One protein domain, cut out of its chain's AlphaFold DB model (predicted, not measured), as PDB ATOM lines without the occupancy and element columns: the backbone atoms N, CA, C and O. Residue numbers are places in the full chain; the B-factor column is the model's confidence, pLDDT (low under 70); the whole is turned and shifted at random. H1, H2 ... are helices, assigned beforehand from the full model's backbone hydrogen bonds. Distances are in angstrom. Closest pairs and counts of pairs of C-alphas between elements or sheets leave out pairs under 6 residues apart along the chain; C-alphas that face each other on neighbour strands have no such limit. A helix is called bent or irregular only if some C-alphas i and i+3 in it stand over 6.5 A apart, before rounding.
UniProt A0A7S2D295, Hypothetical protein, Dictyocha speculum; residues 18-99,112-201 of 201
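Overview. This is residues 18 to 99 and 112 to 201 of the 201 residues of the protein "Hypothetical protein" of Dictyocha speculum (UniProt A0A7S2D295). Three helices, H5, H6 and H7, make an up-and-down bundle in the middle, with H4 packed on H5 on one side and H2 packed on one stretch of H7 on another. H1 meets H2 as a V, with its residues 29 to 37 packed on H2, and the bent helix H3 passes near H1 and H6 with few contacts; residues 90 to 98 of H3 stick out, as do residues 112 to 118 of H4 and residues 195 to 200 of H7. The printed part has 172 residues with seven named helices, H1 to H7 in chain order, and no named strand; the class is all helix. It is only just compact, close to loose, with a radius of gyration of the C-alphas of 18.3 A and spans of 49 by 46 by 31 A.

Arrangement. Begin with H1, residues 18 to 37; with residues 29 to 37 alone it touches H2, residues 47 to 65, opposite ways at a steep tilt of 49 degrees, the closest C-alphas being those of Ser 33 and Leu 52, 5.1 A apart. H3, residues 71 to 98, was assigned as one helix by its hydrogen bonds, but it is bent: C-alphas 79 and 82 are 6.6 A apart, between arms H3a, residues 71 to 79, and H3b, residues 82 to 98. H1 only just touches H3a, with 3 pairs of C-alphas within 8 A, the closest being Gly 18 and Gln 77 at 6.6 A. H4, residues 112 to 137, and H5, residues 145 to 156, form a helical hairpin; their closest C-alphas are those of Phe 131 and Ala 148, 6.9 A apart. H6, residues 158 to 168, touches H5 opposite ways at a shallow tilt of 30 degrees, closest at the C-alphas of Ala 154 and Ala 162, 4.9 A; these two are also a hairpin. H3b is close to H6 but not clearly touching, the C-alphas of Ser 86 and Ser 164 being 7.1 A apart. H7, residues 172 to 200, forms a hairpin with H6, closest at the C-alphas of Pro 159 and Gly 182, 4.2 A. H7 also touches H5, at the C-alphas of Gly 182 and Ala 154, 4.6 A, and H2, at those of Ala 187 and Ala 50, 5.9 A. Every O i to N i+4 pair is within hydrogen-bond range in H1, H2, H3a, H3b, H4, H5 and H6, and 21 of 25 are in H7.

Along the chain. Find C-alpha 18 at (-27.272, 25.361, -25.380), where H1 starts its 28.5 A; H2 is 26.8 A long, H3a 13.0 A and H3b 24.1 A. H4 runs 36.8 A from C-alpha 112 at (1.289, 53.937, -33.547), and H5 and H6 follow with 16.6 A and 15.6 A. H7, 41.1 A long, ends at C-alpha 200, (7.700, 48.760, -49.963); it is only just irregular, with C-alphas 173 and 176 6.8 A apart.

Size, cuts and confidence. The C-alphas of Ser 69 and Thr 201, the two farthest apart, are 56.9 A apart. Residues 100 to 111 are not printed, and C-alphas 99 and 112 are 17.5 A apart across this cut; of the links printed whole, none is long. Mean pLDDT of the printed part is 85.6, with residues 40 to 43 and 67 to 71 under 70.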
ATOM      1  N   GLY A  18     -27.332  24.648 -24.105       73.81
ATOM      2  CA  GLY A  18     -27.272  25.361 -25.380       73.81
ATOM      3  C   GLY A  18     -25.855  25.739 -25.831       73.81
ATOM      4  O   GLY A  18     -25.622  25.885 -27.032       73.81
ATOM      5  N   VAL A  19     -24.893  25.866 -24.911       82.50
ATOM      6  CA  VAL A  19     -23.502  26.241 -25.242       82.50
ATOM      7  C   VAL A  19     -22.802  25.150 -26.047       82.50
ATOM      8  O   VAL A  19     -22.169  25.447 -27.059       82.50
ATOM      9  N   LEU A  20     -22.929  23.888 -25.631       84.56
ATOM     10  CA  LEU A  20     -22.289  22.750 -26.297       84.56
ATOM     11  C   LEU A  20     -22.645  22.635 -27.792       84.56
ATOM     12  O   LEU A  20     -21.724  22.630 -28.608       84.56
ATOM     13  N   PRO A  21     -23.926  22.591 -28.208       83.69
ATOM     14  CA  PRO A  21     -24.271  22.453 -29.621       83.69
ATOM     15  C   PRO A  21     -23.877  23.678 -30.457       83.69
ATOM     16  O   PRO A  21     -23.477  23.513 -31.610       83.69
ATOM     17  N   VAL A  22     -23.948  24.896 -29.901       83.56
ATOM     18  CA  VAL A  22     -23.518  26.121 -30.601       83.56
ATOM     19  C   VAL A  22     -22.005  26.113 -30.822       83.56
ATOM     20  O   VAL A  22     -21.551  26.360 -31.938       83.56
ATOM     21  N   SER A  23     -21.230  25.761 -29.796       87.44
ATOM     22  CA  SER A  23     -19.774  25.633 -29.884       87.44
ATOM     23  C   SER A  23     -19.352  24.509 -30.829       87.44
ATOM     24  O   SER A  23     -18.478  24.720 -31.665       87.44
ATOM     25  N   CYS A  24     -19.992  23.337 -30.769       87.56
ATOM     26  CA  CYS A  24     -19.715  22.221 -31.677       87.56
ATOM     27  C   CYS A  24     -19.981  22.594 -33.138       87.56
ATOM     28  O   CYS A  24     -19.146  22.314 -33.996       87.56
ATOM     29  N   LEU A  25     -21.107  23.257 -33.424       86.94
ATOM     30  CA  LEU A  25     -21.406  23.751 -34.766       86.94
ATOM     31  C   LEU A  25     -20.364  24.780 -35.223       86.94
ATOM     32  O   LEU A  25     -19.875  24.688 -36.346       86.94
ATOM     33  N   GLY A  26     -19.988  25.722 -34.353       86.00
ATOM     34  CA  GLY A  26     -18.957  26.721 -34.639       86.00
ATOM     35  C   GLY A  26     -17.594  26.098 -34.948       86.00
ATOM     36  O   GLY A  26     -16.988  26.425 -35.964       86.00
ATOM     37  N   LEU A  27     -17.140  25.144 -34.131       89.19
ATOM     38  CA  LEU A  27     -15.881  24.420 -34.336       89.19
ATOM     39  C   LEU A  27     -15.910  23.546 -35.591       89.19
ATOM     40  O   LEU A  27     -14.906  23.444 -36.295       89.19
ATOM     41  N   TRP A  28     -17.048  22.917 -35.884       91.25
ATOM     42  CA  TRP A  28     -17.218  22.138 -37.105       91.25
ATOM     43  C   TRP A  28     -17.120  23.027 -38.347       91.25
ATOM     44  O   TRP A  28     -16.365  22.701 -39.261       91.25
ATOM     45  N   LEU A  29     -17.802  24.178 -38.350       88.19
ATOM     46  CA  LEU A  29     -17.709  25.171 -39.424       88.19
ATOM     47  C   LEU A  29     -16.291  25.731 -39.560       88.19
ATOM     48  O   LEU A  29     -15.806  25.865 -40.680       88.19
ATOM     49  N   LEU A  30     -15.609  26.004 -38.444       88.38
ATOM     50  CA  LEU A  30     -14.223  26.472 -38.435       88.38
ATOM     51  C   LEU A  30     -13.293  25.445 -39.090       88.38
ATOM     52  O   LEU A  30     -12.625  25.763 -40.069       88.38
ATOM     53  N   ARG A  31     -13.324  24.187 -38.640       91.00
ATOM     54  CA  ARG A  31     -12.505  23.111 -39.224       91.00
ATOM     55  C   ARG A  31     -12.836  22.854 -40.690       91.00
ATOM     56  O   ARG A  31     -11.945  22.568 -41.484       91.00
ATOM     57  N   LEU A  32     -14.115  22.924 -41.058       89.06
ATOM     58  CA  LEU A  32     -14.531  22.804 -42.450       89.06
ATOM     59  C   LEU A  32     -13.978  23.966 -43.282       89.06
ATOM     60  O   LEU A  32     -13.459  23.729 -44.369       89.06
ATOM     61  N   SER A  33     -14.033  25.194 -42.760       88.25
ATOM     62  CA  SER A  33     -13.486  26.374 -43.430       88.25
ATOM     63  C   SER A  33     -11.981  26.260 -43.639       88.25
ATOM     64  O   SER A  33     -11.513  26.535 -44.734       88.25
ATOM     65  N   GLU A  34     -11.235  25.759 -42.654       87.31
ATOM     66  CA  GLU A  34      -9.791  25.531 -42.760       87.31
ATOM     67  C   GLU A  34      -9.466  24.467 -43.809       87.31
ATOM     68  O   GLU A  34      -8.568  24.655 -44.624       87.31
ATOM     69  N   ARG A  35     -10.228  23.366 -43.846       87.69
ATOM     70  CA  ARG A  35     -10.052  22.308 -44.854       87.69
ATOM     71  C   ARG A  35     -10.317  22.806 -46.269       87.69
ATOM     72  O   ARG A  35      -9.572  22.464 -47.179       87.69
ATOM     73  N   LEU A  36     -11.371  23.596 -46.451       85.56
ATOM     74  CA  LEU A  36     -11.703  24.191 -47.745       85.56
ATOM     75  C   LEU A  36     -10.725  25.309 -48.128       85.56
ATOM     76  O   LEU A  36     -10.463  25.504 -49.310       85.56
ATOM     77  N   ALA A  37     -10.176  26.022 -47.143       83.62
ATOM     78  CA  ALA A  37      -9.205  27.089 -47.352       83.62
ATOM     79  C   ALA A  37      -7.780  26.573 -47.575       83.62
ATOM     80  O   ALA A  37      -6.995  27.295 -48.172       83.62
ATOM     81  N   ALA A  38      -7.447  25.347 -47.157       81.12
ATOM     82  CA  ALA A  38      -6.114  24.750 -47.278       81.12
ATOM     83  C   ALA A  38      -5.431  24.935 -48.657       81.12
ATOM     84  O   ALA A  38      -4.261  25.328 -48.680       81.12
ATOM     85  N   PRO A  39      -6.102  24.726 -49.812       77.12
ATOM     86  CA  PRO A  39      -5.490  24.989 -51.119       77.12
ATOM     87  C   PRO A  39      -5.300  26.485 -51.421       77.12
ATOM     88  O   PRO A  39      -4.418  26.855 -52.189       77.12
ATOM     89  N   CYS A  40      -6.111  27.360 -50.824       68.75
ATOM     90  CA  CYS A  40      -6.131  28.799 -51.091       68.75
ATOM     91  C   CYS A  40      -5.321  29.620 -50.079       68.75
ATOM     92  O   CYS A  40      -4.969  30.760 -50.373       68.75
ATOM     93  N   THR A  41      -4.984  29.064 -48.913       69.81
ATOM     94  CA  THR A  41      -4.244  29.760 -47.848       69.81
ATOM     95  C   THR A  41      -2.851  30.211 -48.275       69.81
ATOM     96  O   THR A  41      -2.366  31.212 -47.762       69.81
ATOM     97  N   GLN A  42      -2.237  29.513 -49.234       61.66
ATOM     98  CA  GLN A  42      -0.936  29.871 -49.815       61.66
ATOM     99  C   GLN A  42      -1.023  31.077 -50.770       61.66
ATOM    100  O   GLN A  42      -0.041  31.788 -50.944       61.66
ATOM    101  N   VAL A  43      -2.189  31.311 -51.384       66.00
ATOM    102  CA  VAL A  43      -2.384  32.347 -52.415       66.00
ATOM    103  C   VAL A  43      -3.061  33.594 -51.838       66.00
ATOM    104  O   VAL A  43      -2.735  34.708 -52.232       66.00
ATOM    105  N   ILE A  44      -3.996  33.423 -50.896       72.31
ATOM    106  CA  ILE A  44      -4.752  34.520 -50.276       72.31
ATOM    107  C   ILE A  44      -4.760  34.340 -48.752       72.31
ATOM    108  O   ILE A  44      -5.568  33.569 -48.205       72.31
ATOM    109  N   PRO A  45      -3.890  35.071 -48.040       71.62
ATOM    110  CA  PRO A  45      -3.934  35.162 -46.586       71.62
ATOM    111  C   PRO A  45      -5.265  35.794 -46.154       71.62
ATOM    112  O   PRO A  45      -5.695  36.798 -46.716       71.62
ATOM    113  N   GLY A  46      -5.967  35.158 -45.210       72.69
ATOM    114  CA  GLY A  46      -7.333  35.541 -44.808       72.69
ATOM    115  C   GLY A  46      -8.470  34.771 -45.507       72.69
ATOM    116  O   GLY A  46      -9.645  34.987 -45.202       72.69
ATOM    117  N   SER A  47      -8.162  33.817 -46.393       77.62
ATOM    118  CA  SER A  47      -9.172  32.934 -47.003       77.62
ATOM    119  C   SER A  47     -10.011  32.100 -46.008       77.62
ATOM    120  O   SER A  47     -11.218  31.985 -46.248       77.62
ATOM    121  N   PRO A  48      -9.488  31.591 -44.865       81.12
ATOM    122  CA  PRO A  48     -10.304  30.824 -43.917       81.12
ATOM    123  C   PRO A  48     -11.447  31.643 -43.316       81.12
ATOM    124  O   PRO A  48     -12.571  31.159 -43.223       81.12
ATOM    125  N   THR A  49     -11.202  32.910 -42.971       78.81
ATOM    126  CA  THR A  49     -12.225  33.793 -42.390       78.81
ATOM    127  C   THR A  49     -13.310  34.160 -43.400       78.81
ATOM    128  O   THR A  49     -14.487  34.228 -43.044       78.81
ATOM    129  N   ALA A  50     -12.949  34.332 -44.675       80.50
ATOM    130  CA  ALA A  50     -13.917  34.572 -45.745       80.50
ATOM    131  C   ALA A  50     -14.828  33.351 -45.952       80.50
ATOM    132  O   ALA A  50     -16.056  33.466 -45.912       80.50
ATOM    133  N   ILE A  51     -14.226  32.163 -46.086       83.31
ATOM    134  CA  ILE A  51     -14.944  30.894 -46.266       83.31
ATOM    135  C   ILE A  51     -15.821  30.594 -45.049       83.31
ATOM    136  O   ILE A  51     -16.979  30.213 -45.210       83.31
ATOM    137  N   LEU A  52     -15.314  30.821 -43.834       85.25
ATOM    138  CA  LEU A  52     -16.075  30.651 -42.599       85.25
ATOM    139  C   LEU A  52     -17.349  31.494 -42.602       85.25
ATOM    140  O   LEU A  52     -18.403  31.006 -42.204       85.25
ATOM    141  N   THR A  53     -17.278  32.735 -43.077       83.44
ATOM    142  CA  THR A  53     -18.443  33.628 -43.088       83.44
ATOM    143  C   THR A  53     -19.495  33.163 -44.089       83.44
ATOM    144  O   THR A  53     -20.684  33.126 -43.766       83.44
ATOM    145  N   VAL A  54     -19.065  32.725 -45.275       84.19
ATOM    146  CA  VAL A  54     -19.956  32.136 -46.285       84.19
ATOM    147  C   VAL A  54     -20.613  30.861 -45.751       84.19
ATOM    148  O   VAL A  54     -21.831  30.710 -45.848       84.19
ATOM    149  N   LEU A  55     -19.841  29.968 -45.125       86.00
ATOM    150  CA  LEU A  55     -20.353  28.738 -44.516       86.00
ATOM    151  C   LEU A  55     -21.321  29.026 -43.363       86.00
ATOM    152  O   LEU A  55     -22.376  28.400 -43.278       86.00
ATOM    153  N   ALA A  56     -21.001  29.985 -42.495       84.44
ATOM    154  CA  ALA A  56     -21.868  30.398 -41.398       84.44
ATOM    155  C   ALA A  56     -23.190  30.979 -41.921       84.44
ATOM    156  O   ALA A  56     -24.259  30.660 -41.393       84.44
ATOM    157  N   TYR A  57     -23.146  31.768 -42.997       82.75
ATOM    158  CA  TYR A  57     -24.349  32.284 -43.645       82.75
ATOM    159  C   TYR A  57     -25.179  31.171 -44.293       82.75
ATOM    160  O   TYR A  57     -26.398  31.136 -44.110       82.75
ATOM    161  N   ALA A  58     -24.537  30.232 -44.994       84.88
ATOM    162  CA  ALA A  58     -25.196  29.076 -45.597       84.88
ATOM    163  C   ALA A  58     -25.854  28.184 -44.534       84.88
ATOM    164  O   ALA A  58     -27.018  27.810 -44.679       84.88
ATOM    165  N   ALA A  59     -25.169  27.928 -43.416       83.19
ATOM    166  CA  ALA A  59     -25.721  27.204 -42.276       83.19
ATOM    167  C   ALA A  59     -26.927  27.943 -41.672       83.19
ATOM    168  O   ALA A  59     -27.974  27.339 -41.436       83.19
ATOM    169  N   ALA A  60     -26.836  29.265 -41.495       78.50
ATOM    170  CA  ALA A  60     -27.948  30.082 -41.012       78.50
ATOM    171  C   ALA A  60     -29.131  30.125 -42.000       78.50
ATOM    172  O   ALA A  60     -30.292  30.169 -41.584       78.50
ATOM    173  N   ALA A  61     -28.874  30.124 -43.310       80.81
ATOM    174  CA  ALA A  61     -29.893  30.032 -44.354       80.81
ATOM    175  C   ALA A  61     -30.574  28.655 -44.360       80.81
ATOM    176  O   ALA A  61     -31.803  28.598 -44.322       80.81
ATOM    177  N   GLY A  62     -29.807  27.566 -44.287       80.56
ATOM    178  CA  GLY A  62     -30.329  26.203 -44.177       80.56
ATOM    179  C   GLY A  62     -31.207  26.021 -42.939       80.56
ATOM    180  O   GLY A  62     -32.326  25.522 -43.035       80.56
ATOM    181  N   LEU A  63     -30.781  26.549 -41.789       75.62
ATOM    182  CA  LEU A  63     -31.567  26.491 -40.554       75.62
ATOM    183  C   LEU A  63     -32.876  27.301 -40.624       75.62
ATOM    184  O   LEU A  63     -33.846  26.987 -39.934       75.62
ATOM    185  N   ARG A  64     -32.918  28.356 -41.449       74.06
ATOM    186  CA  ARG A  64     -34.148  29.107 -41.756       74.06
ATOM    187  C   ARG A  64     -35.058  28.332 -42.713       74.06
ATOM    188  O   ARG A  64     -36.271  28.374 -42.530       74.06
ATOM    189  N   TRP A  65     -34.482  27.631 -43.690       74.50
ATOM    190  CA  TRP A  65     -35.209  26.868 -44.709       74.50
ATOM    191  C   TRP A  65     -35.895  25.618 -44.142       74.50
ATOM    192  O   TRP A  65     -37.048  25.352 -44.468       74.50
ATOM    193  N   VAL A  66     -35.277  24.941 -43.169       75.56
ATOM    194  CA  VAL A  66     -35.849  23.794 -42.419       75.56
ATOM    195  C   VAL A  66     -36.985  24.230 -41.446       75.56
ATOM    196  O   VAL A  66     -37.372  23.538 -40.504       75.56
ATOM    197  N   GLY A  67     -37.565  25.413 -41.677       66.19
ATOM    198  CA  GLY A  67     -38.309  26.288 -40.767       66.19
ATOM    199  C   GLY A  67     -39.672  25.842 -40.220       66.19
ATOM    200  O   GLY A  67     -40.507  26.703 -39.927       66.19
ATOM    201  N   ARG A  68     -39.919  24.549 -39.980       52.28
ATOM    202  CA  ARG A  68     -41.075  24.099 -39.173       52.28
ATOM    203  C   ARG A  68     -40.743  23.098 -38.060       52.28
ATOM    204  O   ARG A  68     -41.333  23.232 -36.994       52.28
ATOM    205  N   SER A  69     -39.751  22.217 -38.212       59.81
ATOM    206  CA  SER A  69     -39.493  21.154 -37.213       59.81
ATOM    207  C   SER A  69     -38.554  21.529 -36.055       59.81
ATOM    208  O   SER A  69     -38.534  20.836 -35.047       59.81
ATOM    209  N   VAL A  70     -37.795  22.631 -36.141       69.06
ATOM    210  CA  VAL A  70     -36.743  22.992 -35.153       69.06
ATOM    211  C   VAL A  70     -36.887  24.403 -34.560       69.06
ATOM    212  O   VAL A  70     -35.919  25.020 -34.113       69.06
ATOM    213  N   ARG A  71     -38.119  24.931 -34.505       69.25
ATOM    214  CA  ARG A  71     -38.435  26.219 -33.852       69.25
ATOM    215  C   ARG A  71     -37.870  26.373 -32.429       69.25
ATOM    216  O   ARG A  71     -37.279  27.429 -32.188       69.25
ATOM    217  N   PRO A  72     -37.987  25.381 -31.517       72.56
ATOM    218  CA  PRO A  72     -37.416  25.517 -30.180       72.56
ATOM    219  C   PRO A  72     -35.893  25.679 -30.244       72.56
ATOM    220  O   PRO A  72     -35.370  26.661 -29.727       72.56
ATOM    221  N   VAL A  73     -35.188  24.815 -30.982       71.12
ATOM    222  CA  VAL A  73     -33.721  24.871 -31.140       71.12
ATOM    223  C   VAL A  73     -33.255  26.241 -31.642       71.12
ATOM    224  O   VAL A  73     -32.319  26.825 -31.096       71.12
ATOM    225  N   ARG A  74     -33.954  26.816 -32.626       72.12
ATOM    226  CA  ARG A  74     -33.631  28.142 -33.172       72.12
ATOM    227  C   ARG A  74     -33.815  29.273 -32.156       72.12
ATOM    228  O   ARG A  74     -33.056  30.242 -32.173       72.12
ATOM    229  N   GLN A  75     -34.838  29.197 -31.308       75.81
ATOM    230  CA  GLN A  75     -35.088  30.205 -30.275       75.81
ATOM    231  C   GLN A  75     -34.056  30.110 -29.144       75.81
ATOM    232  O   GLN A  75     -33.579  31.147 -28.683       75.81
ATOM    233  N   TRP A  76     -33.654  28.892 -28.768       72.00
ATOM    234  CA  TRP A  76     -32.567  28.636 -27.819       72.00
ATOM    235  C   TRP A  76     -31.220  29.163 -28.330       72.00
ATOM    236  O   TRP A  76     -30.573  29.956 -27.647       72.00
ATOM    237  N   GLN A  77     -30.838  28.836 -29.568       75.94
ATOM    238  CA  GLN A  77     -29.589  29.321 -30.172       75.94
ATOM    239  C   GLN A  77     -29.490  30.851 -30.188       75.94
ATOM    240  O   GLN A  77     -28.430  31.402 -29.910       75.94
ATOM    241  N   ARG A  78     -30.596  31.554 -30.464       76.56
ATOM    242  CA  ARG A  78     -30.632  33.026 -30.465       76.56
ATOM    243  C   ARG A  78     -30.388  33.652 -29.094       76.56
ATOM    244  O   ARG A  78     -29.957  34.798 -29.045       76.56
ATOM    245  N   ARG A  79     -30.677  32.935 -28.006       81.00
ATOM    246  CA  ARG A  79     -30.433  33.406 -26.635       81.00
ATOM    247  C   ARG A  79     -28.993  33.150 -26.199       81.00
ATOM    248  O   ARG A  79     -28.386  34.019 -25.588       81.00
ATOM    249  N   VAL A  80     -28.448  31.984 -26.545       83.38
ATOM    250  CA  VAL A  80     -27.112  31.560 -26.094       83.38
ATOM    251  C   VAL A  80     -25.992  32.149 -26.953       83.38
ATOM    252  O   VAL A  80     -24.969  32.567 -26.416       83.38
ATOM    253  N   ALA A  81     -26.175  32.230 -28.275       82.06
ATOM    254  CA  ALA A  81     -25.116  32.656 -29.191       82.06
ATOM    255  C   ALA A  81     -24.553  34.064 -28.904       82.06
ATOM    256  O   ALA A  81     -23.333  34.195 -28.924       82.06
ATOM    257  N   PRO A  82     -25.357  35.106 -28.594       81.62
ATOM    258  CA  PRO A  82     -24.816  36.436 -28.303       81.62
ATOM    259  C   PRO A  82     -23.964  36.482 -27.029       81.62
ATOM    260  O   PRO A  82     -22.908  37.105 -27.031       81.62
ATOM    261  N   VAL A  83     -24.400  35.794 -25.966       84.50
ATOM    262  CA  VAL A  83     -23.680  35.729 -24.679       84.50
ATOM    263  C   VAL A  83     -22.371  34.961 -24.835       84.50
ATOM    264  O   VAL A  83     -21.331  35.374 -24.332       84.50
ATOM    265  N   LEU A  84     -22.411  33.853 -25.575       86.00
ATOM    266  CA  LEU A  84     -21.218  33.079 -25.880       86.00
ATOM    267  C   LEU A  84     -20.241  33.883 -26.753       86.00
ATOM    268  O   LEU A  84     -19.047  33.903 -26.475       86.00
ATOM    269  N   ALA A  85     -20.739  34.577 -27.780       83.88
ATOM    270  CA  ALA A  85     -19.915  35.390 -28.669       83.88
ATOM    271  C   ALA A  85     -19.224  36.545 -27.931       83.88
ATOM    272  O   ALA A  85     -18.035  36.763 -28.143       83.88
ATOM    273  N   SER A  86     -19.929  37.259 -27.045       83.44
ATOM    274  CA  SER A  86     -19.328  38.345 -26.262       83.44
ATOM    275  C   SER A  86     -18.286  37.832 -25.266       83.44
ATOM    276  O   SER A  86     -17.215  38.427 -25.154       83.44
ATOM    277  N   ALA A  87     -18.540  36.698 -24.605       88.06
ATOM    278  CA  ALA A  87     -17.574  36.062 -23.710       88.06
ATOM    279  C   ALA A  87     -16.305  35.610 -24.456       88.06
ATOM    280  O   ALA A  87     -15.192  35.887 -24.009       88.06
ATOM    281  N   LEU A  88     -16.459  34.965 -25.617       88.12
ATOM    282  CA  LEU A  88     -15.336  34.526 -26.453       88.12
ATOM    283  C   LEU A  88     -14.549  35.707 -27.031       88.12
ATOM    284  O   LEU A  88     -13.323  35.649 -27.074       88.12
ATOM    285  N   LEU A  89     -15.225  36.787 -27.434       88.94
ATOM    286  CA  LEU A  89     -14.568  38.011 -27.896       88.94
ATOM    287  C   LEU A  89     -13.760  38.675 -26.770       88.94
ATOM    288  O   LEU A  89     -12.636  39.118 -26.995       88.94
ATOM    289  N   GLY A  90     -14.293  38.691 -25.545       90.31
ATOM    290  CA  GLY A  90     -13.563  39.156 -24.363       90.31
ATOM    291  C   GLY A  90     -12.324  38.307 -24.070       90.31
ATOM    292  O   GLY A  90     -11.242  38.850 -23.850       90.31
ATOM    293  N   LEU A  91     -12.452  36.978 -24.137       91.38
ATOM    294  CA  LEU A  91     -11.325  36.060 -23.960       91.38
ATOM    295  C   LEU A  91     -10.267  36.234 -25.057       91.38
ATOM    296  O   LEU A  91      -9.075  36.207 -24.766       91.38
ATOM    297  N   PHE A  92     -10.694  36.455 -26.301       89.69
ATOM    298  CA  PHE A  92      -9.807  36.779 -27.413       89.69
ATOM    299  C   PHE A  92      -8.986  38.041 -27.123       89.69
ATOM    300  O   PHE A  92      -7.760  37.999 -27.218       89.69
ATOM    301  N   PHE A  93      -9.624  39.139 -26.701       89.56
ATOM    302  CA  PHE A  93      -8.898  40.365 -26.355       89.56
ATOM    303  C   PHE A  93      -7.962  40.179 -25.160       89.56
ATOM    304  O   PHE A  93      -6.841  40.684 -25.188       89.56
ATOM    305  N   ALA A  94      -8.375  39.419 -24.143       93.00
ATOM    306  CA  ALA A  94      -7.519  39.089 -23.007       93.00
ATOM    307  C   ALA A  94      -6.285  38.277 -23.438       93.00
ATOM    308  O   ALA A  94      -5.169  38.585 -23.023       93.00
ATOM    309  N   ALA A  95      -6.464  37.280 -24.309       94.06
ATOM    310  CA  ALA A  95      -5.377  36.456 -24.826       94.06
ATOM    311  C   ALA A  95      -4.398  37.278 -25.677       94.06
ATOM    312  O   ALA A  95      -3.196  37.250 -25.414       94.06
ATOM    313  N   VAL A  96      -4.895  38.072 -26.634       89.75
ATOM    314  CA  VAL A  96      -4.056  38.973 -27.443       89.75
ATOM    315  C   VAL A  96      -3.298  39.951 -26.540       89.75
ATOM    316  O   VAL A  96      -2.081  40.080 -26.661       89.75
ATOM    317  N   GLY A  97      -3.986  40.570 -25.576       88.44
ATOM    318  CA  GLY A  97      -3.385  41.494 -24.617       88.44
ATOM    319  C   GLY A  97      -2.313  40.850 -23.735       88.44
ATOM    320  O   GLY A  97      -1.288  41.473 -23.480       88.44
ATOM    321  N   SER A  98      -2.493  39.587 -23.329       92.12
ATOM    322  CA  SER A  98      -1.528  38.868 -22.483       92.12
ATOM    323  C   SER A  98      -0.161  38.670 -23.146       92.12
ATOM    324  O   SER A  98       0.852  38.561 -22.461       92.12
ATOM    325  N   THR A  99      -0.117  38.666 -24.481       90.56
ATOM    326  CA  THR A  99       1.129  38.518 -25.251       90.56
ATOM    327  C   THR A  99       1.872  39.841 -25.466       90.56
ATOM    328  O   THR A  99       3.022  39.842 -25.912       90.56
ATOM    329  N   ILE A 112       2.413  54.712 -33.004       92.38
ATOM    330  CA  ILE A 112       1.289  53.937 -33.547       92.38
ATOM    331  C   ILE A 112      -0.036  54.615 -33.192       92.38
ATOM    332  O   ILE A 112      -0.867  54.785 -34.072       92.38
ATOM    333  N   MET A 113      -0.209  55.070 -31.948       92.38
ATOM    334  CA  MET A 113      -1.411  55.766 -31.477       92.38
ATOM    335  C   MET A 113      -1.666  57.057 -32.251       92.38
ATOM    336  O   MET A 113      -2.804  57.320 -32.639       92.38
ATOM    337  N   CYS A 114      -0.626  57.854 -32.503       95.25
ATOM    338  CA  CYS A 114      -0.735  59.064 -33.313       95.25
ATOM    339  C   CYS A 114      -1.187  58.726 -34.739       95.25
ATOM    340  O   CYS A 114      -2.185  59.266 -35.218       95.25
ATOM    341  N   LEU A 115      -0.521  57.759 -35.379       94.31
ATOM    342  CA  LEU A 115      -0.868  57.317 -36.725       94.31
ATOM    343  C   LEU A 115      -2.305  56.785 -36.793       94.31
ATOM    344  O   LEU A 115      -3.069  57.216 -37.653       94.31
ATOM    345  N   THR A 116      -2.699  55.905 -35.870       93.00
ATOM    346  CA  THR A 116      -4.058  55.348 -35.820       93.00
ATOM    347  C   THR A 116      -5.105  56.413 -35.523       93.00
ATOM    348  O   THR A 116      -6.215  56.326 -36.032       93.00
ATOM    349  N   SER A 117      -4.773  57.438 -34.731       94.06
ATOM    350  CA  SER A 117      -5.694  58.546 -34.445       94.06
ATOM    351  C   SER A 117      -5.923  59.416 -35.678       94.06
ATOM    352  O   SER A 117      -7.057  59.795 -35.958       94.06
ATOM    353  N   ILE A 118      -4.868  59.693 -36.452       96.44
ATOM    354  CA  ILE A 118      -4.968  60.446 -37.708       96.44
ATOM    355  C   ILE A 118      -5.779  59.655 -38.737       96.44
ATOM    356  O   ILE A 118      -6.724  60.194 -39.312       96.44
ATOM    357  N   THR A 119      -5.458  58.375 -38.956       94.94
ATOM    358  CA  THR A 119      -6.182  57.547 -39.933       94.94
ATOM    359  C   THR A 119      -7.640  57.341 -39.532       94.94
ATOM    360  O   THR A 119      -8.519  57.442 -40.386       94.94
ATOM    361  N   LEU A 120      -7.925  57.148 -38.240       94.81
ATOM    362  CA  LEU A 120      -9.291  57.093 -37.722       94.81
ATOM    363  C   LEU A 120     -10.027  58.424 -37.915       94.81
ATOM    364  O   LEU A 120     -11.187  58.424 -38.321       94.81
ATOM    365  N   GLY A 121      -9.360  59.554 -37.674       95.56
ATOM    366  CA  GLY A 121      -9.917  60.885 -37.908       95.56
ATOM    367  C   GLY A 121     -10.305  61.101 -39.370       95.56
ATOM    368  O   GLY A 121     -11.425  61.526 -39.650       95.56
ATOM    369  N   ILE A 122      -9.421  60.734 -40.306       96.56
ATOM    370  CA  ILE A 122      -9.695  60.785 -41.751       96.56
ATOM    371  C   ILE A 122     -10.869  59.868 -42.105       96.56
ATOM    372  O   ILE A 122     -11.784  60.295 -42.809       96.56
ATOM    373  N   HIS A 123     -10.879  58.634 -41.593       95.31
ATOM    374  CA  HIS A 123     -11.952  57.667 -41.832       95.31
ATOM    375  C   HIS A 123     -13.312  58.194 -41.369       95.31
ATOM    376  O   HIS A 123     -14.281  58.144 -42.127       95.31
ATOM    377  N   VAL A 124     -13.400  58.727 -40.147       94.25
ATOM    378  CA  VAL A 124     -14.650  59.267 -39.593       94.25
ATOM    379  C   VAL A 124     -15.089  60.514 -40.357       94.25
ATOM    380  O   VAL A 124     -16.262  60.614 -40.712       94.25
ATOM    381  N   ALA A 125     -14.168  61.431 -40.660       94.44
ATOM    382  CA  ALA A 125     -14.477  62.637 -41.424       94.44
ATOM    383  C   ALA A 125     -15.007  62.293 -42.823       94.44
ATOM    384  O   ALA A 125     -16.055  62.797 -43.226       94.44
ATOM    385  N   PHE A 126     -14.331  61.391 -43.537       95.12
ATOM    386  CA  PHE A 126     -14.745  60.948 -44.866       95.12
ATOM    387  C   PHE A 126     -16.062  60.162 -44.832       95.12
ATOM    388  O   PHE A 126     -16.938  60.375 -45.664       95.12
ATOM    389  N   SER A 127     -16.251  59.290 -43.841       92.62
ATOM    390  CA  SER A 127     -17.499  58.534 -43.688       92.62
ATOM    391  C   SER A 127     -18.683  59.451 -43.379       92.62
ATOM    392  O   SER A 127     -19.767  59.260 -43.926       92.62
ATOM    393  N   ALA A 128     -18.487  60.476 -42.544       91.75
ATOM    394  CA  ALA A 128     -19.523  61.449 -42.214       91.75
ATOM    395  C   ALA A 128     -19.911  62.311 -43.425       91.75
ATOM    396  O   ALA A 128     -21.100  62.530 -43.668       91.75
ATOM    397  N   THR A 129     -18.933  62.769 -44.217       91.81
ATOM    398  CA  THR A 129     -19.207  63.535 -45.442       91.81
ATOM    399  C   THR A 129     -19.866  62.668 -46.511       91.81
ATOM    400  O   THR A 129     -20.845  63.108 -47.116       91.81
ATOM    401  N   ALA A 130     -19.411  61.427 -46.702       91.06
ATOM    402  CA  ALA A 130     -20.020  60.471 -47.623       91.06
ATOM    403  C   ALA A 130     -21.470  60.148 -47.230       91.06
ATOM    404  O   ALA A 130     -22.359  60.201 -48.076       91.06
ATOM    405  N   PHE A 131     -21.732  59.893 -45.946       91.50
ATOM    406  CA  PHE A 131     -23.083  59.685 -45.421       91.50
ATOM    407  C   PHE A 131     -23.993  60.893 -45.680       91.50
ATOM    408  O   PHE A 131     -25.102  60.738 -46.195       91.50
ATOM    409  N   ALA A 132     -23.519  62.103 -45.371       88.50
ATOM    410  CA  ALA A 132     -24.278  63.329 -45.599       88.50
ATOM    411  C   ALA A 132     -24.562  63.565 -47.092       88.50
ATOM    412  O   ALA A 132     -25.661  63.991 -47.452       88.50
ATOM    413  N   LEU A 133     -23.596  63.264 -47.965       90.31
ATOM    414  CA  LEU A 133     -23.741  63.388 -49.413       90.31
ATOM    415  C   LEU A 133     -24.736  62.364 -49.971       90.31
ATOM    416  O   LEU A 133     -25.632  62.737 -50.726       90.31
ATOM    417  N   LEU A 134     -24.637  61.098 -49.562       89.81
ATOM    418  CA  LEU A 134     -25.551  60.034 -49.984       89.81
ATOM    419  C   LEU A 134     -26.992  60.333 -49.558       89.81
ATOM    420  O   LEU A 134     -27.890  60.287 -50.394       89.81
ATOM    421  N   ASN A 135     -27.211  60.756 -48.311       88.69
ATOM    422  CA  ASN A 135     -28.532  61.187 -47.837       88.69
ATOM    423  C   ASN A 135     -29.027  62.489 -48.495       88.69
ATOM    424  O   ASN A 135     -30.206  62.824 -48.406       88.69
ATOM    425  N   ARG A 136     -28.161  63.261 -49.156       87.44
ATOM    426  CA  ARG A 136     -28.586  64.414 -49.961       87.44
ATOM    427  C   ARG A 136     -28.995  64.000 -51.374       87.44
ATOM    428  O   ARG A 136     -29.943  64.570 -51.901       87.44
ATOM    429  N   ILE A 137     -28.295  63.033 -51.968       88.50
ATOM    430  CA  ILE A 137     -28.534  62.546 -53.336       88.50
ATOM    431  C   ILE A 137     -29.756  61.620 -53.391       88.50
ATOM    432  O   ILE A 137     -30.611  61.788 -54.253       88.50
ATOM    433  N   PHE A 138     -29.860  60.666 -52.463       86.25
ATOM    434  CA  PHE A 138     -30.908  59.637 -52.451       86.25
ATOM    435  C   PHE A 138     -32.154  60.025 -51.637       86.25
ATOM    436  O   PHE A 138     -33.069  59.214 -51.492       86.25
ATOM    437  N   GLY A 139     -32.202  61.258 -51.125       78.88
ATOM    438  CA  GLY A 139     -33.255  61.755 -50.240       78.88
ATOM    439  C   GLY A 139     -32.884  61.654 -48.759       78.88
ATOM    440  O   GLY A 139     -32.160  60.764 -48.325       78.88
ATOM    441  N   LYS A 140     -33.361  62.602 -47.944       74.81
ATOM    442  CA  LYS A 140     -33.060  62.582 -46.506       74.81
ATOM    443  C   LYS A 140     -33.702  61.352 -45.861       74.81
ATOM    444  O   LYS A 140     -34.919  61.211 -45.906       74.81
ATOM    445  N   GLY A 141     -32.886  60.531 -45.201       75.38
ATOM    446  CA  GLY A 141     -33.344  59.383 -44.414       75.38
ATOM    447  C   GLY A 141     -33.281  58.035 -45.131       75.38
ATOM    448  O   GLY A 141     -33.791  57.063 -44.583       75.38
ATOM    449  N   THR A 142     -32.660  57.947 -46.312       80.75
ATOM    450  CA  THR A 142     -32.463  56.664 -47.013       80.75
ATOM    451  C   THR A 142     -31.480  55.759 -46.279       80.75
ATOM    452  O   THR A 142     -31.682  54.551 -46.252       80.75
ATOM    453  N   ILE A 143     -30.431  56.336 -45.685       84.75
ATOM    454  CA  ILE A 143     -29.466  55.626 -44.840       84.75
ATOM    455  C   ILE A 143     -29.669  56.093 -43.404       84.75
ATOM    456  O   ILE A 143     -29.551  57.289 -43.102       84.75
ATOM    457  N   LEU A 144     -29.963  55.147 -42.515       90.25
ATOM    458  CA  LEU A 144     -30.124  55.425 -41.091       90.25
ATOM    459  C   LEU A 144     -28.758  55.657 -40.435       90.25
ATOM    460  O   LEU A 144     -27.743  55.091 -40.847       90.25
ATOM    461  N   LEU A 145     -28.724  56.479 -39.382       89.19
ATOM    462  CA  LEU A 145     -27.480  56.752 -38.655       89.19
ATOM    463  C   LEU A 145     -26.868  55.459 -38.091       89.19
ATOM    464  O   LEU A 145     -25.666  55.254 -38.219       89.19
ATOM    465  N   ASP A 146     -27.697  54.557 -37.563       92.25
ATOM    466  CA  ASP A 146     -27.278  53.238 -37.080       92.25
ATOM    467  C   ASP A 146     -26.548  52.430 -38.157       92.25
ATOM    468  O   ASP A 146     -25.506  51.837 -37.887       92.25
ATOM    469  N   GLU A 147     -27.050  52.430 -39.393       92.00
ATOM    470  CA  GLU A 147     -26.435  51.713 -40.515       92.00
ATOM    471  C   GLU A 147     -25.069  52.297 -40.861       92.00
ATOM    472  O   GLU A 147     -24.104  51.553 -41.035       92.00
ATOM    473  N   ALA A 148     -24.966  53.628 -40.895       92.19
ATOM    474  CA  ALA A 148     -23.711  54.322 -41.153       92.19
ATOM    475  C   ALA A 148     -22.673  54.067 -40.045       92.19
ATOM    476  O   ALA A 148     -21.501  53.822 -40.335       92.19
ATOM    477  N   LEU A 149     -23.099  54.068 -38.778       92.88
ATOM    478  CA  LEU A 149     -22.235  53.783 -37.633       92.88
ATOM    479  C   LEU A 149     -21.773  52.322 -37.620       92.88
ATOM    480  O   LEU A 149     -20.585  52.060 -37.416       92.88
ATOM    481  N   VAL A 150     -22.673  51.368 -37.881       94.44
ATOM    482  CA  VAL A 150     -22.318  49.945 -37.993       94.44
ATOM    483  C   VAL A 150     -21.366  49.710 -39.164       94.44
ATOM    484  O   VAL A 150     -20.384  48.992 -38.995       94.44
ATOM    485  N   ALA A 151     -21.611  50.319 -40.327       92.50
ATOM    486  CA  ALA A 151     -20.746  50.189 -41.498       92.50
ATOM    487  C   ALA A 151     -19.345  50.765 -41.240       92.50
ATOM    488  O   ALA A 151     -18.342  50.118 -41.540       92.50
ATOM    489  N   SER A 152     -19.266  51.942 -40.613       93.44
ATOM    490  CA  SER A 152     -17.994  52.548 -40.209       93.44
ATOM    491  C   SER A 152     -17.227  51.649 -39.232       93.44
ATOM    492  O   SER A 152     -16.036  51.391 -39.426       93.44
ATOM    493  N   ASN A 153     -17.915  51.091 -38.230       93.56
ATOM    494  CA  ASN A 153     -17.300  50.174 -37.272       93.56
ATOM    495  C   ASN A 153     -16.905  48.828 -37.911       93.56
ATOM    496  O   ASN A 153     -15.892  48.251 -37.535       93.56
ATOM    497  N   ALA A 154     -17.641  48.336 -38.910       93.62
ATOM    498  CA  ALA A 154     -17.264  47.131 -39.655       93.62
ATOM    499  C   ALA A 154     -15.951  47.315 -40.427       93.62
ATOM    500  O   ALA A 154     -15.187  46.358 -40.544       93.62
ATOM    501  N   ASN A 155     -15.667  48.535 -40.895       90.88
ATOM    502  CA  ASN A 155     -14.418  48.867 -41.577       90.88
ATOM    503  C   ASN A 155     -13.232  49.009 -40.608       90.88
ATOM    504  O   ASN A 155     -12.153  48.496 -40.883       90.88
ATOM    505  N   VAL A 156     -13.424  49.694 -39.473       90.56
ATOM    506  CA  VAL A 156     -12.338  49.983 -38.513       90.56
ATOM    507  C   VAL A 156     -12.143  48.857 -37.500       90.56
ATOM    508  O   VAL A 156     -11.033  48.373 -37.304       90.56
ATOM    509  N   GLY A 157     -13.218  48.458 -36.817       87.50
ATOM    510  CA  GLY A 157     -13.199  47.473 -35.735       87.50
ATOM    511  C   GLY A 157     -13.358  46.029 -36.211       87.50
ATOM    512  O   GLY A 157     -13.209  45.098 -35.414       87.50
ATOM    513  N   GLY A 158     -13.668  45.826 -37.492       89.88
ATOM    514  CA  GLY A 158     -13.853  44.511 -38.087       89.88
ATOM    515  C   GLY A 158     -15.182  43.836 -37.712       89.88
ATOM    516  O   GLY A 158     -16.028  44.398 -37.006       89.88
ATOM    517  N   PRO A 159     -15.391  42.593 -38.179       89.50
ATOM    518  CA  PRO A 159     -16.699  41.942 -38.143       89.50
ATOM    519  C   PRO A 159     -17.193  41.612 -36.733       89.50
ATOM    520  O   PRO A 159     -18.381  41.762 -36.460       89.50
ATOM    521  N   ALA A 160     -16.307  41.188 -35.827       89.19
ATOM    522  CA  ALA A 160     -16.686  40.814 -34.463       89.19
ATOM    523  C   ALA A 160     -17.098  42.038 -33.628       89.19
ATOM    524  O   ALA A 160     -18.151  42.038 -32.985       89.19
ATOM    525  N   THR A 161     -16.307  43.112 -33.697       91.19
ATOM    526  CA  THR A 161     -16.589  44.368 -32.993       91.19
ATOM    527  C   THR A 161     -17.873  45.003 -33.516       91.19
ATOM    528  O   THR A 161     -18.754  45.325 -32.721       91.19
ATOM    529  N   ALA A 162     -18.051  45.097 -34.838       92.25
ATOM    530  CA  ALA A 162     -19.248  45.690 -35.435       92.25
ATOM    531  C   ALA A 162     -20.531  44.899 -35.138       92.25
ATOM    532  O   ALA A 162     -21.576  45.493 -34.872       92.25
ATOM    533  N   ALA A 163     -20.455  43.566 -35.112       90.44
ATOM    534  CA  ALA A 163     -21.564  42.702 -34.716       90.44
ATOM    535  C   ALA A 163     -21.993  42.933 -33.265       90.44
ATOM    536  O   ALA A 163     -23.181  43.087 -32.984       90.44
ATOM    537  N   SER A 164     -21.024  42.983 -32.346       88.44
ATOM    538  CA  SER A 164     -21.305  43.270 -30.938       88.44
ATOM    539  C   SER A 164     -21.895  44.672 -30.766       88.44
ATOM    540  O   SER A 164     -22.903  44.838 -30.086       88.44
ATOM    541  N   PHE A 165     -21.347  45.663 -31.468       91.06
ATOM    542  CA  PHE A 165     -21.807  47.046 -31.444       91.06
ATOM    543  C   PHE A 165     -23.245  47.200 -31.955       91.06
ATOM    544  O   PHE A 165     -24.056  47.840 -31.292       91.06
ATOM    545  N   ALA A 166     -23.604  46.551 -33.067       90.88
ATOM    546  CA  ALA A 166     -24.976  46.534 -33.581       90.88
ATOM    547  C   ALA A 166     -25.974  45.945 -32.567       90.88
ATOM    548  O   ALA A 166     -27.083  46.459 -32.412       90.88
ATOM    549  N   ALA A 167     -25.575  44.890 -31.848       86.56
ATOM    550  CA  ALA A 167     -26.391  44.310 -30.787       86.56
ATOM    551  C   ALA A 167     -26.546  45.264 -29.587       86.56
ATOM    552  O   ALA A 167     -27.656  45.409 -29.076       86.56
ATOM    553  N   PHE A 168     -25.475  45.950 -29.171       84.56
ATOM    554  CA  PHE A 168     -25.509  46.926 -28.073       84.56
ATOM    555  C   PHE A 168     -26.316  48.184 -28.397       84.56
ATOM    556  O   PHE A 168     -26.995  48.706 -27.518       84.56
ATOM    557  N   MET A 169     -26.294  48.646 -29.647       87.56
ATOM    558  CA  MET A 169     -27.100  49.788 -30.091       87.56
ATOM    559  C   MET A 169     -28.602  49.486 -30.185       87.56
ATOM    560  O   MET A 169     -29.387  50.391 -30.437       87.56
ATOM    561  N   GLY A 170     -29.027  48.232 -29.998       85.88
ATOM    562  CA  GLY A 170     -30.433  47.849 -30.152       85.88
ATOM    563  C   GLY A 170     -30.859  47.628 -31.605       85.88
ATOM    564  O   GLY A 170     -32.053  47.534 -31.879       85.88
ATOM    565  N   SER A 171     -29.898  47.459 -32.519       87.75
ATOM    566  CA  SER A 171     -30.130  47.206 -33.945       87.75
ATOM    567  C   SER A 171     -29.651  45.801 -34.359       87.75
ATOM    568  O   SER A 171     -28.766  45.654 -35.208       87.75
ATOM    569  N   PRO A 172     -30.234  44.715 -33.798       83.94
ATOM    570  CA  PRO A 172     -29.794  43.337 -34.043       83.94
ATOM    571  C   PRO A 172     -29.954  42.894 -35.505       83.94
ATOM    572  O   PRO A 172     -29.257  41.984 -35.956       83.94
ATOM    573  N   GLN A 173     -30.837  43.540 -36.270       88.75
ATOM    574  CA  GLN A 173     -30.965  43.345 -37.716       88.75
ATOM    575  C   GLN A 173     -29.671  43.675 -38.475       88.75
ATOM    576  O   GLN A 173     -29.427  43.086 -39.528       88.75
ATOM    577  N   LEU A 174     -28.814  44.539 -37.918       90.94
ATOM    578  CA  LEU A 174     -27.549  44.944 -38.526       90.94
ATOM    579  C   LEU A 174     -26.377  44.007 -38.201       90.94
ATOM    580  O   LEU A 174     -25.329  44.108 -38.826       90.94
ATOM    581  N   VAL A 175     -26.541  43.037 -37.296       88.94
ATOM    582  CA  VAL A 175     -25.468  42.100 -36.904       88.94
ATOM    583  C   VAL A 175     -24.984  41.263 -38.094       88.94
ATOM    584  O   VAL A 175     -23.786  41.149 -38.349       88.94
ATOM    585  N   ILE A 176     -25.918  40.691 -38.856       87.06
ATOM    586  CA  ILE A 176     -25.595  39.874 -40.034       87.06
ATOM    587  C   ILE A 176     -24.896  40.710 -41.121       87.06
ATOM    588  O   ILE A 176     -23.810  40.309 -41.546       87.06
ATOM    589  N   PRO A 177     -25.432  41.863 -41.570       88.62
ATOM    590  CA  PRO A 177     -24.733  42.667 -42.568       88.62
ATOM    591  C   PRO A 177     -23.389  43.213 -42.057       88.62
ATOM    592  O   PRO A 177     -22.438  43.221 -42.832       88.62
ATOM    593  N   ALA A 178     -23.256  43.557 -40.767       91.19
ATOM    594  CA  ALA A 178     -21.987  43.983 -40.166       91.19
ATOM    595  C   ALA A 178     -20.899  42.906 -40.263       91.19
ATOM    596  O   ALA A 178     -19.797  43.171 -40.739       91.19
ATOM    597  N   THR A 179     -21.214  41.675 -39.843       89.31
ATOM    598  CA  THR A 179     -20.269  40.547 -39.941       89.31
ATOM    599  C   THR A 179     -19.907  40.237 -41.390       89.31
ATOM    600  O   THR A 179     -18.747  39.983 -41.699       89.31
ATOM    601  N   THR A 180     -20.882  40.303 -42.296       87.62
ATOM    602  CA  THR A 180     -20.672  39.981 -43.710       87.62
ATOM    603  C   THR A 180     -19.750  41.005 -44.365       87.62
ATOM    604  O   THR A 180     -18.705  40.640 -44.889       87.62
ATOM    605  N   TRP A 181     -20.064  42.296 -44.274       89.00
ATOM    606  CA  TRP A 181     -19.223  43.325 -44.886       89.00
ATOM    607  C   TRP A 181     -17.874  43.501 -44.184       89.00
ATOM    608  O   TRP A 181     -16.874  43.716 -44.861       89.00
ATOM    609  N   GLY A 182     -17.807  43.315 -42.861       89.12
ATOM    610  CA  GLY A 182     -16.537  43.332 -42.133       89.12
ATOM    611  C   GLY A 182     -15.595  42.194 -42.549       89.12
ATOM    612  O   GLY A 182     -14.393  42.403 -42.688       89.12
ATOM    613  N   THR A 183     -16.119  40.990 -42.797       87.94
ATOM    614  CA  THR A 183     -15.302  39.844 -43.251       87.94
ATOM    615  C   THR A 183     -14.884  39.969 -44.711       87.94
ATOM    616  O   THR A 183     -13.752  39.624 -45.037       87.94
ATOM    617  N   VAL A 184     -15.749  40.508 -45.580       84.69
ATOM    618  CA  VAL A 184     -15.401  40.834 -46.972       84.69
ATOM    619  C   VAL A 184     -14.288  41.878 -47.007       84.69
ATOM    620  O   VAL A 184     -13.300  41.690 -47.714       84.69
ATOM    621  N   GLY A 185     -14.404  42.937 -46.199       86.56
ATOM    622  CA  GLY A 185     -13.359  43.947 -46.045       86.56
ATOM    623  C   GLY A 185     -12.036  43.333 -45.591       86.56
ATOM    624  O   GLY A 185     -11.008  43.570 -46.215       86.56
ATOM    625  N   TYR A 186     -12.065  42.466 -44.577       84.94
ATOM    626  CA  TYR A 186     -10.876  41.750 -44.108       84.94
ATOM    627  C   TYR A 186     -10.245  40.866 -45.199       84.94
ATOM    628  O   TYR A 186      -9.029  40.899 -45.402       84.94
ATOM    629  N   ALA A 187     -11.062  40.117 -45.941       83.12
ATOM    630  CA  ALA A 187     -10.612  39.233 -47.013       83.12
ATOM    631  C   ALA A 187      -9.975  39.988 -48.189       83.12
ATOM    632  O   ALA A 187      -9.052  39.469 -48.810       83.12
ATOM    633  N   ALA A 188     -10.444  41.202 -48.487       84.06
ATOM    634  CA  ALA A 188      -9.880  42.051 -49.533       84.06
ATOM    635  C   ALA A 188      -8.654  42.845 -49.049       84.06
ATOM    636  O   ALA A 188      -7.654  42.938 -49.758       84.06
ATOM    637  N   ALA A 189      -8.704  43.396 -47.835       87.44
ATOM    638  CA  ALA A 189      -7.640  44.235 -47.291       87.44
ATOM    639  C   ALA A 189      -6.354  43.446 -47.025       87.44
ATOM    640  O   ALA A 189      -5.266  43.969 -47.243       87.44
ATOM    641  N   THR A 190      -6.462  42.187 -46.593       87.69
ATOM    642  CA  THR A 190      -5.299  41.357 -46.246       87.69
ATOM    643  C   THR A 190      -4.344  41.123 -47.431       87.69
ATOM    644  O   THR A 190      -3.168  41.466 -47.305       87.69
ATOM    645  N   PRO A 191      -4.778  40.603 -48.599       86.00
ATOM    646  CA  PRO A 191      -3.884  40.433 -49.745       86.00
ATOM    647  C   PRO A 191      -3.372  41.770 -50.297       86.00
ATOM    648  O   PRO A 191      -2.212  41.853 -50.699       86.00
ATOM    649  N   LEU A 192      -4.191  42.831 -50.280       87.75
ATOM    650  CA  LEU A 192      -3.760  44.170 -50.702       87.75
ATOM    651  C   LEU A 192      -2.641  44.713 -49.808       87.75
ATOM    652  O   LEU A 192      -1.635  45.201 -50.316       87.75
ATOM    653  N   ALA A 193      -2.787  44.588 -48.488       88.50
ATOM    654  CA  ALA A 193      -1.781  45.019 -47.525       88.50
ATOM    655  C   ALA A 193      -0.466  44.252 -47.695       88.50
ATOM    656  O   ALA A 193       0.599  44.859 -47.660       88.50
ATOM    657  N   LEU A 194      -0.531  42.940 -47.930       89.00
ATOM    658  CA  LEU A 194       0.663  42.128 -48.176       89.00
ATOM    659  C   LEU A 194       1.342  42.478 -49.500       89.00
ATOM    660  O   LEU A 194       2.562  42.579 -49.543       89.00
ATOM    661  N   SER A 195       0.561  42.731 -50.550       88.00
ATOM    662  CA  SER A 195       1.092  43.167 -51.846       88.00
ATOM    663  C   SER A 195       1.808  44.515 -51.726       88.00
ATOM    664  O   SER A 195       2.886  44.702 -52.281       88.00
ATOM    665  N   LEU A 196       1.226  45.444 -50.963       91.62
ATOM    666  CA  LEU A 196       1.825  46.744 -50.680       91.62
ATOM    667  C   LEU A 196       3.081  46.613 -49.808       91.62
ATOM    668  O   LEU A 196       4.073  47.282 -50.070       91.62
ATOM    669  N   PHE A 197       3.055  45.739 -48.798       91.38
ATOM    670  CA  PHE A 197       4.215  45.455 -47.956       91.38
ATOM    671  C   PHE A 197       5.382  44.939 -48.800       91.38
ATOM    672  O   PHE A 197       6.450  45.534 -48.763       91.38
ATOM    673  N   SER A 198       5.149  43.930 -49.644       90.81
ATOM    674  CA  SER A 198       6.160  43.399 -50.565       90.81
ATOM    675  C   SER A 198       6.656  44.405 -51.609       90.81
ATOM    676  O   SER A 198       7.726  44.205 -52.165       90.81
ATOM    677  N   LEU A 199       5.894  45.460 -51.910       94.00
ATOM    678  CA  LEU A 199       6.335  46.538 -52.801       94.00
ATOM    679  C   LEU A 199       7.236  47.558 -52.083       94.00
ATOM    680  O   LEU A 199       8.061  48.208 -52.720       94.00
ATOM    681  N   LEU A 200       7.035  47.740 -50.777       91.31
ATOM    682  CA  LEU A 200       7.700  48.760 -49.963       91.31
ATOM    683  C   LEU A 200       8.941  48.240 -49.218       91.31
ATOM    684  O   LEU A 200       9.693  49.061 -48.691       91.31
ATOM    685  N   THR A 201       9.145  46.919 -49.153       88.44
ATOM    686  CA  THR A 201      10.307  46.253 -48.531       88.44
ATOM    687  C   THR A 201      11.138  45.508 -49.557       88.44
ATOM    688  O   THR A 201      12.374  45.674 -49.534       88.44
TER     689      THR A 201